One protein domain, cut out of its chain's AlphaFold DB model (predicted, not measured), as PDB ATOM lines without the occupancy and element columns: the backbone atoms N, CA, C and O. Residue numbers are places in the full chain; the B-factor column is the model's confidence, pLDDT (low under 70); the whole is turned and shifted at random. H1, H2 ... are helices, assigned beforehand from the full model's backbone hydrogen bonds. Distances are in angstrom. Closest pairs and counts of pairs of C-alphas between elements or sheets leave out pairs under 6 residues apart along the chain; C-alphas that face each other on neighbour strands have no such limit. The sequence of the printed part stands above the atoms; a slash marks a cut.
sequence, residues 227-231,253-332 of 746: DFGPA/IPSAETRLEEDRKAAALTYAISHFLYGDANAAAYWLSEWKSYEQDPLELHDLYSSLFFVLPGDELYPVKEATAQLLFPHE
ATOM      1  N   ASP A 227     -55.947  17.945  -2.723       73.62
ATOM      2  CA  ASP A 227     -56.465  16.604  -2.500       73.62
ATOM      3  C   ASP A 227     -55.288  15.742  -2.038       73.62
ATOM      4  O   ASP A 227     -54.239  15.688  -2.673       73.62
ATOM      5  N   PHE A 228     -55.438  15.098  -0.884       71.31
ATOM      6  CA  PHE A 228     -54.402  14.243  -0.300       71.31
ATOM      7  C   PHE A 228     -54.491  12.801  -0.810       71.31
ATOM      8  O   PHE A 228     -53.675  11.954  -0.429       71.31
ATOM      9  N   GLY A 229     -55.491  12.509  -1.640       68.38
ATOM     10  CA  GLY A 229     -55.701  11.196  -2.208       68.38
ATOM     11  C   GLY A 229     -56.059  10.128  -1.173       68.38
ATOM     12  O   GLY A 229     -56.397  10.411  -0.015       68.38
ATOM     13  N   PRO A 230     -56.046   8.852  -1.583       70.50
ATOM     14  CA  PRO A 230     -56.369   7.747  -0.698       70.50
ATOM     15  C   PRO A 230     -55.276   7.531   0.357       70.50
ATOM     16  O   PRO A 230     -54.081   7.675   0.106       70.50
ATOM     17  N   ALA A 231     -55.689   7.105   1.553       63.97
ATOM     18  CA  ALA A 231     -54.756   6.763   2.623       63.97
ATOM     19  C   ALA A 231     -53.827   5.611   2.200       63.97
ATOM     20  O   ALA A 231     -54.302   4.546   1.805       63.97
ATOM     21  N   ILE A 253     -63.419  -0.113 -23.052       56.66
ATOM     22  CA  ILE A 253     -63.204   0.731 -24.243       56.66
ATOM     23  C   ILE A 253     -61.811   1.382 -24.164       56.66
ATOM     24  O   ILE A 253     -61.575   2.097 -23.194       56.66
ATOM     25  N   PRO A 254     -60.936   1.234 -25.183       57.59
ATOM     26  CA  PRO A 254     -59.569   1.774 -25.157       57.59
ATOM     27  C   PRO A 254     -59.482   3.276 -24.843       57.59
ATOM     28  O   PRO A 254     -58.642   3.699 -24.066       57.59
ATOM     29  N   SER A 255     -60.409   4.093 -25.357       60.34
ATOM     30  CA  SER A 255     -60.444   5.537 -25.073       60.34
ATOM     31  C   SER A 255     -60.798   5.887 -23.619       60.34
ATOM     32  O   SER A 255     -60.569   7.009 -23.188       60.34
ATOM     33  N   ALA A 256     -61.429   4.970 -22.880       64.31
ATOM     34  CA  ALA A 256     -61.730   5.152 -21.461       64.31
ATOM     35  C   ALA A 256     -60.560   4.717 -20.569       64.31
ATOM     36  O   ALA A 256     -60.452   5.208 -19.454       64.31
ATOM     37  N   GLU A 257     -59.705   3.818 -21.062       66.44
ATOM     38  CA  GLU A 257     -58.471   3.396 -20.395       66.44
ATOM     39  C   GLU A 257     -57.437   4.527 -20.426       66.44
ATOM     40  O   GLU A 257     -56.996   4.942 -19.363       66.44
ATOM     41  N   THR A 258     -57.191   5.129 -21.598       71.94
ATOM     42  CA  THR A 258     -56.305   6.304 -21.738       71.94
ATOM     43  C   THR A 258     -56.765   7.477 -20.875       71.94
ATOM     44  O   THR A 258     -55.980   8.037 -20.127       71.94
ATOM     45  N   ARG A 259     -58.066   7.800 -20.892       72.69
ATOM     46  CA  ARG A 259     -58.613   8.878 -20.056       72.69
ATOM     47  C   ARG A 259     -58.453   8.604 -18.558       72.69
ATOM     48  O   ARG A 259     -58.201   9.517 -17.787       72.69
ATOM     49  N   LEU A 260     -58.643   7.355 -18.134       75.69
ATOM     50  CA  LEU A 260     -58.503   6.973 -16.729       75.69
ATOM     51  C   LEU A 260     -57.034   6.975 -16.285       75.69
ATOM     52  O   LEU A 260     -56.751   7.234 -15.119       75.69
ATOM     53  N   GLU A 261     -56.111   6.692 -17.200       79.75
ATOM     54  CA  GLU A 261     -54.673   6.840 -16.986       79.75
ATOM     55  C   GLU A 261     -54.270   8.317 -16.864       79.75
ATOM     56  O   GLU A 261     -53.608   8.671 -15.893       79.75
ATOM     57  N   GLU A 262     -54.755   9.191 -17.754       79.19
ATOM     58  CA  GLU A 262     -54.569  10.651 -17.670       79.19
ATOM     59  C   GLU A 262     -55.125  11.224 -16.353       79.19
ATOM     60  O   GLU A 262     -54.426  11.955 -15.650       79.19
ATOM     61  N   ASP A 263     -56.344  10.829 -15.960       78.62
ATOM     62  CA  ASP A 263     -56.966  11.253 -14.696       78.62
ATOM     63  C   ASP A 263     -56.131  10.793 -13.478       78.62
ATOM     64  O   ASP A 263     -55.976  11.536 -12.505       78.62
ATOM     65  N   ARG A 264     -55.561   9.576 -13.517       82.81
ATOM     66  CA  ARG A 264     -54.683   9.051 -12.453       82.81
ATOM     67  C   ARG A 264     -53.332   9.748 -12.407       82.81
ATOM     68  O   ARG A 264     -52.867  10.061 -11.313       82.81
ATOM     69  N   LYS A 265     -52.721  10.000 -13.564       87.69
ATOM     70  CA  LYS A 265     -51.469  10.752 -13.695       87.69
ATOM     71  C   LYS A 265     -51.628  12.140 -13.073       87.69
ATOM     72  O   LYS A 265     -50.828  12.512 -12.216       87.69
ATOM     73  N   ALA A 266     -52.683  12.867 -13.447       84.00
ATOM     74  CA  ALA A 266     -52.981  14.186 -12.893       84.00
ATOM     75  C   ALA A 266     -53.215  14.126 -11.374       84.00
ATOM     76  O   ALA A 266     -52.609  14.894 -10.629       84.00
ATOM     77  N   ALA A 267     -54.015  13.163 -10.900       84.06
ATOM     78  CA  ALA A 267     -54.269  12.979  -9.472       84.06
ATOM     79  C   ALA A 267     -52.987  12.678  -8.678       84.06
ATOM     80  O   ALA A 267     -52.771  13.275  -7.628       84.06
ATOM     81  N   ALA A 268     -52.107  11.807  -9.182       88.31
ATOM     82  CA  ALA A 268     -50.841  11.482  -8.526       88.31
ATOM     83  C   ALA A 268     -49.950  12.723  -8.348       88.31
ATOM     84  O   ALA A 268     -49.383  12.916  -7.271       88.31
ATOM     85  N   LEU A 269     -49.880  13.599  -9.357       89.88
ATOM     86  CA  LEU A 269     -49.158  14.868  -9.251       89.88
ATOM     87  C   LEU A 269     -49.797  15.800  -8.211       89.88
ATOM     88  O   LEU A 269     -49.096  16.308  -7.336       89.88
ATOM     89  N   THR A 270     -51.122  15.978  -8.248       87.44
ATOM     90  CA  THR A 270     -51.851  16.788  -7.257       87.44
ATOM     91  C   THR A 270     -51.624  16.279  -5.833       87.44
ATOM     92  O   THR A 270     -51.412  17.078  -4.918       87.44
ATOM     93  N   TYR A 271     -51.610  14.958  -5.637       88.75
ATOM     94  CA  TYR A 271     -51.379  14.339  -4.333       88.75
ATOM     95  C   TYR A 271     -49.946  14.569  -3.864       88.75
ATOM     96  O   TYR A 271     -49.737  14.941  -2.710       88.75
ATOM     97  N   ALA A 272     -48.961  14.405  -4.751       89.75
ATOM     98  CA  ALA A 272     -47.561  14.675  -4.439       89.75
ATOM     99  C   ALA A 272     -47.365  16.123  -3.973       89.75
ATOM    100  O   ALA A 272     -46.857  16.353  -2.877       89.75
ATOM    101  N   ILE A 273     -47.840  17.083  -4.770       89.38
ATOM    102  CA  ILE A 273     -47.753  18.519  -4.487       89.38
ATOM    103  C   ILE A 273     -48.458  18.862  -3.162       89.38
ATOM    104  O   ILE A 273     -47.883  19.544  -2.314       89.38
ATOM    105  N   SER A 274     -49.669  18.340  -2.940       87.75
ATOM    106  CA  SER A 274     -50.428  18.580  -1.704       87.75
ATOM    107  C   SER A 274     -49.697  18.034  -0.474       87.75
ATOM    108  O   SER A 274     -49.581  18.720   0.536       87.75
ATOM    109  N   HIS A 275     -49.158  16.815  -0.532       88.44
ATOM    110  CA  HIS A 275     -48.413  16.253   0.601       88.44
ATOM    111  C   HIS A 275     -47.094  16.988   0.862       88.44
ATOM    112  O   HIS A 275     -46.739  17.159   2.027       88.44
ATOM    113  N   PHE A 276     -46.407  17.474  -0.179       89.44
ATOM    114  CA  PHE A 276     -45.219  18.316  -0.016       89.44
ATOM    115  C   PHE A 276     -45.549  19.626   0.710       89.44
ATOM    116  O   PHE A 276     -44.958  19.895   1.753       89.44
ATOM    117  N   LEU A 277     -46.551  20.384   0.243       86.88
ATOM    118  CA  LEU A 277     -46.946  21.668   0.849       86.88
ATOM    119  C   LEU A 277     -47.397  21.561   2.312       86.88
ATOM    120  O   LEU A 277     -47.289  22.526   3.065       86.88
ATOM    121  N   TYR A 278     -47.924  20.406   2.723       86.44
ATOM    122  CA  TYR A 278     -48.408  20.173   4.089       86.44
ATOM    123  C   TYR A 278     -47.451  19.318   4.944       86.44
ATOM    124  O   TYR A 278     -47.785  18.971   6.081       86.44
ATOM    125  N   GLY A 279     -46.253  19.008   4.433       83.62
ATOM    126  CA  GLY A 279     -45.150  18.425   5.200       83.62
ATOM    127  C   GLY A 279     -45.159  16.899   5.384       83.62
ATOM    128  O   GLY A 279     -44.407  16.398   6.223       83.62
ATOM    129  N   ASP A 280     -45.954  16.132   4.628       87.88
ATOM    130  CA  ASP A 280     -45.882  14.656   4.621       87.88
ATOM    131  C   ASP A 280     -44.951  14.152   3.506       87.88
ATOM    132  O   ASP A 280     -45.374  13.626   2.476       87.88
ATOM    133  N   ALA A 281     -43.641  14.296   3.729       86.62
ATOM    134  CA  ALA A 281     -42.616  13.962   2.738       86.62
ATOM    135  C   ALA A 281     -42.656  12.494   2.262       86.62
ATOM    136  O   ALA A 281     -42.313  12.207   1.116       86.62
ATOM    137  N   ASN A 282     -43.082  11.551   3.112       87.25
ATOM    138  CA  ASN A 282     -43.139  10.135   2.738       87.25
ATOM    139  C   ASN A 282     -44.292   9.859   1.771       87.25
ATOM    140  O   ASN A 282     -44.108   9.151   0.778       87.25
ATOM    141  N   ALA A 283     -45.477  10.407   2.058       87.06
ATOM    142  CA  ALA A 283     -46.613  10.290   1.157       87.06
ATOM    143  C   ALA A 283     -46.358  11.048  -0.149       87.06
ATOM    144  O   ALA A 283     -46.630  10.520  -1.228       87.06
ATOM    145  N   ALA A 284     -45.760  12.236  -0.056       88.56
ATOM    146  CA  ALA A 284     -45.385  13.039  -1.208       88.56
ATOM    147  C   ALA A 284     -44.419  12.297  -2.143       88.56
ATOM    148  O   ALA A 284     -44.676  12.192  -3.341       88.56
ATOM    149  N   ALA A 285     -43.358  11.692  -1.596       90.38
ATOM    150  CA  ALA A 285     -42.391  10.918  -2.374       90.38
ATOM    151  C   ALA A 285     -43.018   9.685  -3.049       90.38
ATOM    152  O   ALA A 285     -42.677   9.376  -4.191       90.38
ATOM    153  N   TYR A 286     -43.952   8.999  -2.376       92.44
ATOM    154  CA  TYR A 286     -44.702   7.893  -2.977       92.44
ATOM    155  C   TYR A 286     -45.499   8.367  -4.199       92.44
ATOM    156  O   TYR A 286     -45.326   7.825  -5.290       92.44
ATOM    157  N   TRP A 287     -46.320   9.405  -4.041       92.06
ATOM    158  CA  TRP A 287     -47.160   9.912  -5.128       92.06
ATOM    159  C   TRP A 287     -46.348  10.528  -6.266       92.06
ATOM    160  O   TRP A 287     -46.699  10.347  -7.429       92.06
ATOM    161  N   LEU A 288     -45.217  11.163  -5.958       93.56
ATOM    162  CA  LEU A 288     -44.286  11.650  -6.973       93.56
ATOM    163  C   LEU A 288     -43.693  10.489  -7.783       93.56
ATOM    164  O   LEU A 288     -43.581  10.581  -9.002       93.56
ATOM    165  N   SER A 289     -43.334   9.382  -7.125       92.88
ATOM    166  CA  SER A 289     -42.837   8.184  -7.815       92.88
ATOM    167  C   SER A 289     -43.908   7.511  -8.677       92.88
ATOM    168  O   SER A 289     -43.602   7.043  -9.772       92.88
ATOM    169  N   GLU A 290     -45.161   7.524  -8.216       91.31
ATOM    170  CA  GLU A 290     -46.319   7.039  -8.967       91.31
ATOM    171  C   GLU A 290     -46.547   7.910 -10.209       91.31
ATOM    172  O   GLU A 290     -46.627   7.380 -11.314       91.31
ATOM    173  N   TRP A 291     -46.533   9.241 -10.068       93.81
ATOM    174  CA  TRP A 291     -46.619  10.175 -11.195       93.81
ATOM    175  C   TRP A 291     -45.511   9.938 -12.232       93.81
ATOM    176  O   TRP A 291     -45.813   9.816 -13.417       93.81
ATOM    177  N   LYS A 292     -44.251   9.777 -11.794       92.19
ATOM    178  CA  LYS A 292     -43.100   9.472 -12.670       92.19
ATOM    179  C   LYS A 292     -43.251   8.164 -13.458       92.19
ATOM    180  O   LYS A 292     -42.543   7.977 -14.443       92.19
ATOM    181  N   SER A 293     -44.102   7.238 -13.010       90.81
ATOM    182  CA  SER A 293     -44.272   5.932 -13.656       90.81
ATOM    183  C   SER A 293     -45.138   5.973 -14.922       90.81
ATOM    184  O   SER A 293     -45.037   5.062 -15.746       90.81
ATOM    185  N   TYR A 294     -45.953   7.021 -15.087       89.75
ATOM    186  CA  TYR A 294     -46.799   7.231 -16.263       89.75
ATOM    187  C   TYR A 294     -46.018   7.843 -17.432       89.75
ATOM    188  O   TYR A 294     -44.995   8.506 -17.236       89.75
ATOM    189  N   GLU A 295     -46.537   7.668 -18.652       86.75
ATOM    190  CA  GLU A 295     -46.034   8.369 -19.835       86.75
ATOM    191  C   GLU A 295     -46.262   9.883 -19.691       86.75
ATOM    192  O   GLU A 295     -47.348  10.352 -19.333       86.75
ATOM    193  N   GLN A 296     -45.203  10.655 -19.927       87.88
ATOM    194  CA  GLN A 296     -45.217  12.103 -19.765       87.88
ATOM    195  C   GLN A 296     -45.308  12.785 -21.124       87.88
ATOM    196  O   GLN A 296     -44.588  12.408 -22.049       87.88
ATOM    197  N   ASP A 297     -46.163  13.802 -21.223       86.31
ATOM    198  CA  ASP A 297     -46.190  14.697 -22.374       86.31
ATOM    199  C   ASP A 297     -45.141  15.800 -22.150       86.31
ATOM    200  O   ASP A 297     -45.222  16.499 -21.134       86.31
ATOM    201  N   PRO A 298     -44.149  15.965 -23.044       83.94
ATOM    202  CA  PRO A 298     -43.145  17.016 -22.919       83.94
ATOM    203  C   PRO A 298     -43.733  18.423 -22.788       83.94
ATOM    204  O   PRO A 298     -43.157  19.239 -22.075       83.94
ATOM    205  N   LEU A 299     -44.877  18.703 -23.427       82.88
ATOM    206  CA  LEU A 299     -45.519  20.018 -23.344       82.88
ATOM    207  C   LEU A 299     -46.067  20.283 -21.931       82.88
ATOM    208  O   LEU A 299     -45.785  21.324 -21.347       82.88
ATOM    209  N   GLU A 300     -46.768  19.310 -21.341       85.06
ATOM    210  CA  GLU A 300     -47.255  19.397 -19.955       85.06
ATOM    211  C   GLU A 300     -46.106  19.508 -18.940       85.06
ATOM    212  O   GLU A 300     -46.220  20.222 -17.943       85.06
ATOM    213  N   LEU A 301     -44.995  18.799 -19.178       87.19
ATOM    214  CA  LEU A 301     -43.802  18.896 -18.331       87.19
ATOM    215  C   LEU A 301     -43.160  20.281 -18.415       87.19
ATOM    216  O   LEU A 301     -42.738  20.803 -17.387       87.19
ATOM    217  N   HIS A 302     -43.092  20.868 -19.611       82.81
ATOM    218  CA  HIS A 302     -42.569  22.215 -19.800       82.81
ATOM    219  C   HIS A 302     -43.421  23.248 -19.055       82.81
ATOM    220  O   HIS A 302     -42.884  24.015 -18.260       82.81
ATOM    221  N   ASP A 303     -44.747  23.196 -19.218       82.31
ATOM    222  CA  ASP A 303     -45.689  24.081 -18.520       82.31
ATOM    223  C   ASP A 303     -45.585  23.946 -16.990       82.31
ATOM    224  O   ASP A 303     -45.650  24.933 -16.252       82.31
ATOM    225  N   LEU A 304     -45.414  22.720 -16.482       86.12
ATOM    226  CA  LEU A 304     -45.207  22.478 -15.055       86.12
ATOM    227  C   LEU A 304     -43.856  23.026 -14.578       86.12
ATOM    228  O   LEU A 304     -43.789  23.640 -13.514       86.12
ATOM    229  N   TYR A 305     -42.784  22.807 -15.344       85.81
ATOM    230  CA  TYR A 305     -41.445  23.290 -15.008       85.81
ATOM    231  C   TYR A 305     -41.404  24.821 -14.960       85.81
ATOM    232  O   TYR A 305     -40.964  25.379 -13.952       85.81
ATOM    233  N   SER A 306     -41.953  25.490 -15.978       80.88
ATOM    234  CA  SER A 306     -42.041  26.954 -16.040       80.88
ATOM    235  C   SER A 306     -42.961  27.532 -14.963       80.88
ATOM    236  O   SER A 306     -42.775  28.652 -14.493       80.88
ATOM    237  N   SER A 307     -43.967  26.777 -14.516       82.00
ATOM    238  CA  SER A 307     -44.818  27.177 -13.389       82.00
ATOM    239  C   SER A 307     -44.105  27.073 -12.041       82.00
ATOM    240  O   SER A 307     -44.458  27.799 -11.120       82.00
ATOM    241  N   LEU A 308     -43.078  26.228 -11.931       83.50
ATOM    242  CA  LEU A 308     -42.260  26.047 -10.729       83.50
ATOM    243  C   LEU A 308     -40.951  26.854 -10.772       83.50
ATOM    244  O   LEU A 308     -40.047  26.589  -9.979       83.50
ATOM    245  N   PHE A 309     -40.811  27.838 -11.668       78.38
ATOM    246  CA  PHE A 309     -39.572  28.617 -11.807       78.38
ATOM    247  C   PHE A 309     -39.095  29.214 -10.465       78.38
ATOM    248  O   PHE A 309     -37.917  29.107 -10.144       78.38
ATOM    249  N   PHE A 310     -40.019  29.688  -9.621       75.25
ATOM    250  CA  PHE A 310     -39.740  30.286  -8.308       75.25
ATOM    251  C   PHE A 310     -39.280  29.295  -7.223       75.25
ATOM    252  O   PHE A 310     -38.802  29.730  -6.170       75.25
ATOM    253  N   VAL A 311     -39.471  27.989  -7.441       78.69
ATOM    254  CA  VAL A 311     -39.166  26.937  -6.465       78.69
ATOM    255  C   VAL A 311     -37.666  26.651  -6.469       78.69
ATOM    256  O   VAL A 311     -37.101  26.231  -7.486       78.69
ATOM    257  N   LEU A 312     -37.028  26.847  -5.321       74.00
ATOM    258  CA  LEU A 312     -35.589  26.699  -5.112       74.00
ATOM    259  C   LEU A 312     -35.245  25.455  -4.289       74.00
ATOM    260  O   LEU A 312     -36.111  24.922  -3.591       74.00
ATOM    261  N   PRO A 313     -33.985  24.980  -4.323       68.12
ATOM    262  CA  PRO A 313     -33.557  23.896  -3.449       68.12
ATOM    263  C   PRO A 313     -33.826  24.220  -1.975       68.12
ATOM    264  O   PRO A 313     -33.329  25.210  -1.454       68.12
ATOM    265  N   GLY A 314     -34.587  23.361  -1.300       67.69
ATOM    266  CA  GLY A 314     -35.014  23.569   0.091       67.69
ATOM    267  C   GLY A 314     -36.498  23.908   0.231       67.69
ATOM    268  O   GLY A 314     -37.081  23.580   1.263       67.69
ATOM    269  N   ASP A 315     -37.127  24.447  -0.819       78.38
ATOM    270  CA  ASP A 315     -38.574  24.671  -0.852       78.38
ATOM    271  C   ASP A 315     -39.328  23.333  -0.893       78.38
ATOM    272  O   ASP A 315     -38.871  22.347  -1.486       78.38
ATOM    273  N   GLU A 316     -40.532  23.293  -0.317       84.69
ATOM    274  CA  GLU A 316     -41.322  22.063  -0.192       84.69
ATOM    275  C   GLU A 316     -41.614  21.415  -1.552       84.69
ATOM    276  O   GLU A 316     -41.649  20.189  -1.667       84.69
ATOM    277  N   LEU A 317     -41.796  22.230  -2.595       87.56
ATOM    278  CA  LEU A 317     -42.103  21.781  -3.954       87.56
ATOM    279  C   LEU A 317     -40.871  21.438  -4.796       87.56
ATOM    280  O   LEU A 317     -41.026  20.940  -5.914       87.56
ATOM    281  N   TYR A 318     -39.654  21.670  -4.299       86.06
ATOM    282  CA  TYR A 318     -38.438  21.440  -5.080       86.06
ATOM    283  C   TYR A 318     -38.303  20.012  -5.620       86.06
ATOM    284  O   TYR A 318     -37.956  19.869  -6.794       86.06
ATOM    285  N   PRO A 319     -38.662  18.947  -4.871       89.56
ATOM    286  CA  PRO A 319     -38.635  17.589  -5.410       89.56
ATOM    287  C   PRO A 319     -39.509  17.404  -6.658       89.56
ATOM    288  O   PRO A 319     -39.203  16.564  -7.501       89.56
ATOM    289  N   VAL A 320     -40.590  18.183  -6.795       90.50
ATOM    290  CA  VAL A 320     -41.450  18.179  -7.987       90.50
ATOM    291  C   VAL A 320     -40.736  18.868  -9.148       90.50
ATOM    292  O   VAL A 320     -40.664  18.291 -10.227       90.50
ATOM    293  N   LYS A 321     -40.140  20.048  -8.928       88.31
ATOM    294  CA  LYS A 321     -39.364  20.758  -9.962       88.31
ATOM    295  C   LYS A 321     -38.195  19.912 -10.469       88.31
ATOM    296  O   LYS A 321     -38.025  19.752 -11.675       88.31
ATOM    297  N   GLU A 322     -37.433  19.317  -9.553       86.88
ATOM    298  CA  GLU A 322     -36.313  18.425  -9.865       86.88
ATOM    299  C   GLU A 322     -36.782  17.201 -10.668       86.88
ATOM    300  O   GLU A 322     -36.177  16.827 -11.672       86.88
ATOM    301  N   ALA A 323     -37.893  16.587 -10.257       89.19
ATOM    302  CA  ALA A 323     -38.497  15.469 -10.966       89.19
ATOM    303  C   ALA A 323     -38.918  15.826 -12.396       89.19
ATOM    304  O   ALA A 323     -38.658  15.044 -13.312       89.19
ATOM    305  N   THR A 324     -39.544  16.986 -12.581       89.50
ATOM    306  CA  THR A 324     -39.945  17.493 -13.895       89.50
ATOM    307  C   THR A 324     -38.725  17.754 -14.772       89.50
ATOM    308  O   THR A 324     -38.694  17.289 -15.908       89.50
ATOM    309  N   ALA A 325     -37.680  18.392 -14.234       84.69
ATOM    310  CA  ALA A 325     -36.433  18.638 -14.958       84.69
ATOM    311  C   ALA A 325     -35.765  17.333 -15.427       84.69
ATOM    312  O   ALA A 325     -35.386  17.214 -16.588       84.69
ATOM    313  N   GLN A 326     -35.688  16.315 -14.561       85.00
ATOM    314  CA  GLN A 326     -35.124  15.000 -14.906       85.00
ATOM    315  C   GLN A 326     -35.876  14.301 -16.052       85.00
ATOM    316  O   GLN A 326     -35.265  13.573 -16.835       85.00
ATOM    317  N   LEU A 327     -37.198  14.485 -16.129       87.19
ATOM    318  CA  LEU A 327     -38.045  13.892 -17.167       87.19
ATOM    319  C   LEU A 327     -38.010  14.685 -18.476       87.19
ATOM    320  O   LEU A 327     -38.042  14.081 -19.546       87.19
ATOM    321  N   LEU A 328     -37.950  16.014 -18.388       84.06
ATOM    322  CA  LEU A 328     -37.928  16.917 -19.536       84.06
ATOM    323  C   LEU A 328     -36.554  16.928 -20.223       84.06
ATOM    324  O   LEU A 328     -36.474  16.962 -21.449       84.06
ATOM    325  N   PHE A 329     -35.474  16.817 -19.442       79.88
ATOM    326  CA  PHE A 329     -34.090  16.907 -19.916       79.88
ATOM    327  C   PHE A 329     -33.260  15.644 -19.593       79.88
ATOM    328  O   PHE A 329     -32.193  15.727 -18.982       79.88
ATOM    329  N   PRO A 330     -33.687  14.438 -20.020       69.88
ATOM    330  CA  PRO A 330     -33.021  13.184 -19.648       69.88
ATOM    331  C   PRO A 330     -31.623  13.016 -20.274       69.88
ATOM    332  O   PRO A 330     -30.842  12.161 -19.849       69.88
ATOM    333  N   HIS A 331     -31.313  13.806 -21.306       68.56
ATOM    334  CA  HIS A 331     -30.062  13.778 -22.070       68.56
ATOM    335  C   HIS A 331     -29.474  15.183 -22.250       68.56
ATOM    336  O   HIS A 331     -28.899  15.481 -23.293       68.56
ATOM    337  N   GLU A 332     -29.663  16.047 -21.254       68.69
ATOM    338  CA  GLU A 332     -29.131  17.406 -21.274       68.69
ATOM    339  C   GLU A 332     -27.608  17.422 -21.434       68.69
ATOM    340  O   GLU A 332     -26.903  16.571 -20.874       68.69
TER     341      GLU A 332
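Overview. This is residues 227 to 231 and 253 to 332 of the 746 residues of an uncharacterized protein of Candidatus Peregrinibacteria bacterium (UniProt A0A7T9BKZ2). Two helical hairpins sit side by side: the long helix H1 with H2 folded back along its later part, and the smaller pair H3 and H4, with H4 close to both H1 and H2. The free beginning of H1 sticks out as an arm, residues 253 to 260, of which 254 to 260 belong to H1, while residues 227 to 231 form a separate short piece before a cut. The printed part has 85 residues, with four named helices in the order H1, H2, H3, H4 and no named strand; the class is all helix. It is compact, with a radius of gyration of the C-alphas of 13.1 A, and flat in outline, spanning 44 by 35 by 18 A.

Arrangement. Past the cut, look first at H1, residues 254 to 277, and H2, residues 281 to 293, a helical hairpin joined by a tight link of 3 residues. H1 touches H2 with residues 265 to 276 alone; their closest C-alphas, those of Ala 272 and Ala 284, are 4.2 A apart. They run opposite ways at a shallow tilt of 27 degrees. Further on, H3, residues 298 to 307, and H4, residues 318 to 328, make the second helical hairpin. These two touch, the closest C-alphas being those of Tyr 305 and Lys 321, 6.0 A apart, and they run opposite ways at a shallow tilt of 30 degrees. H4 is close to H2 but not clearly touching, with the C-alphas of Leu 288 and Val 320 closest at 7.2 A; the two run the same way at a shallow tilt of 12 degrees. H4 is also close to H1 but not clearly touching, with the C-alphas of Ile 273 and Val 320 closest at 7.2 A; they run opposite ways at a tilt of 36 degrees, only just steep. H3 is apart from both H1 and H2. In H1, H2, H3 and H4 every O i to N i+4 pair is within hydrogen-bond range.

Along the chain. Find C-alpha 254 at (-59.569, 1.774, -25.157); from there H1 runs 35.1 A to Leu 277. H2 goes from Ala 281 to Ser 293, 18.3 A, and H3 from Pro 298 at (-43.145, 17.016, -22.919) to Ser 307, 14.0 A. H4 runs 15.2 A from Tyr 318 to C-alpha 328 at (-37.928, 16.917, -19.536).

Size, cuts and confidence. The two C-alphas farthest apart, those of Ile 253 and Gly 314, are 43.7 A from each other. Residues 232 to 252 are not printed, and C-alphas 231 and 253 are 28.8 A apart across this cut. H2 to H3 is a tight link of 4 residues, H3 to H4 a short one of 10, and no link between named helices is long. Mean pLDDT of the printed part is 82.2; look for values under 70 at residues 229, 231, 253 to 257, 313 to 314 and 330 to 332.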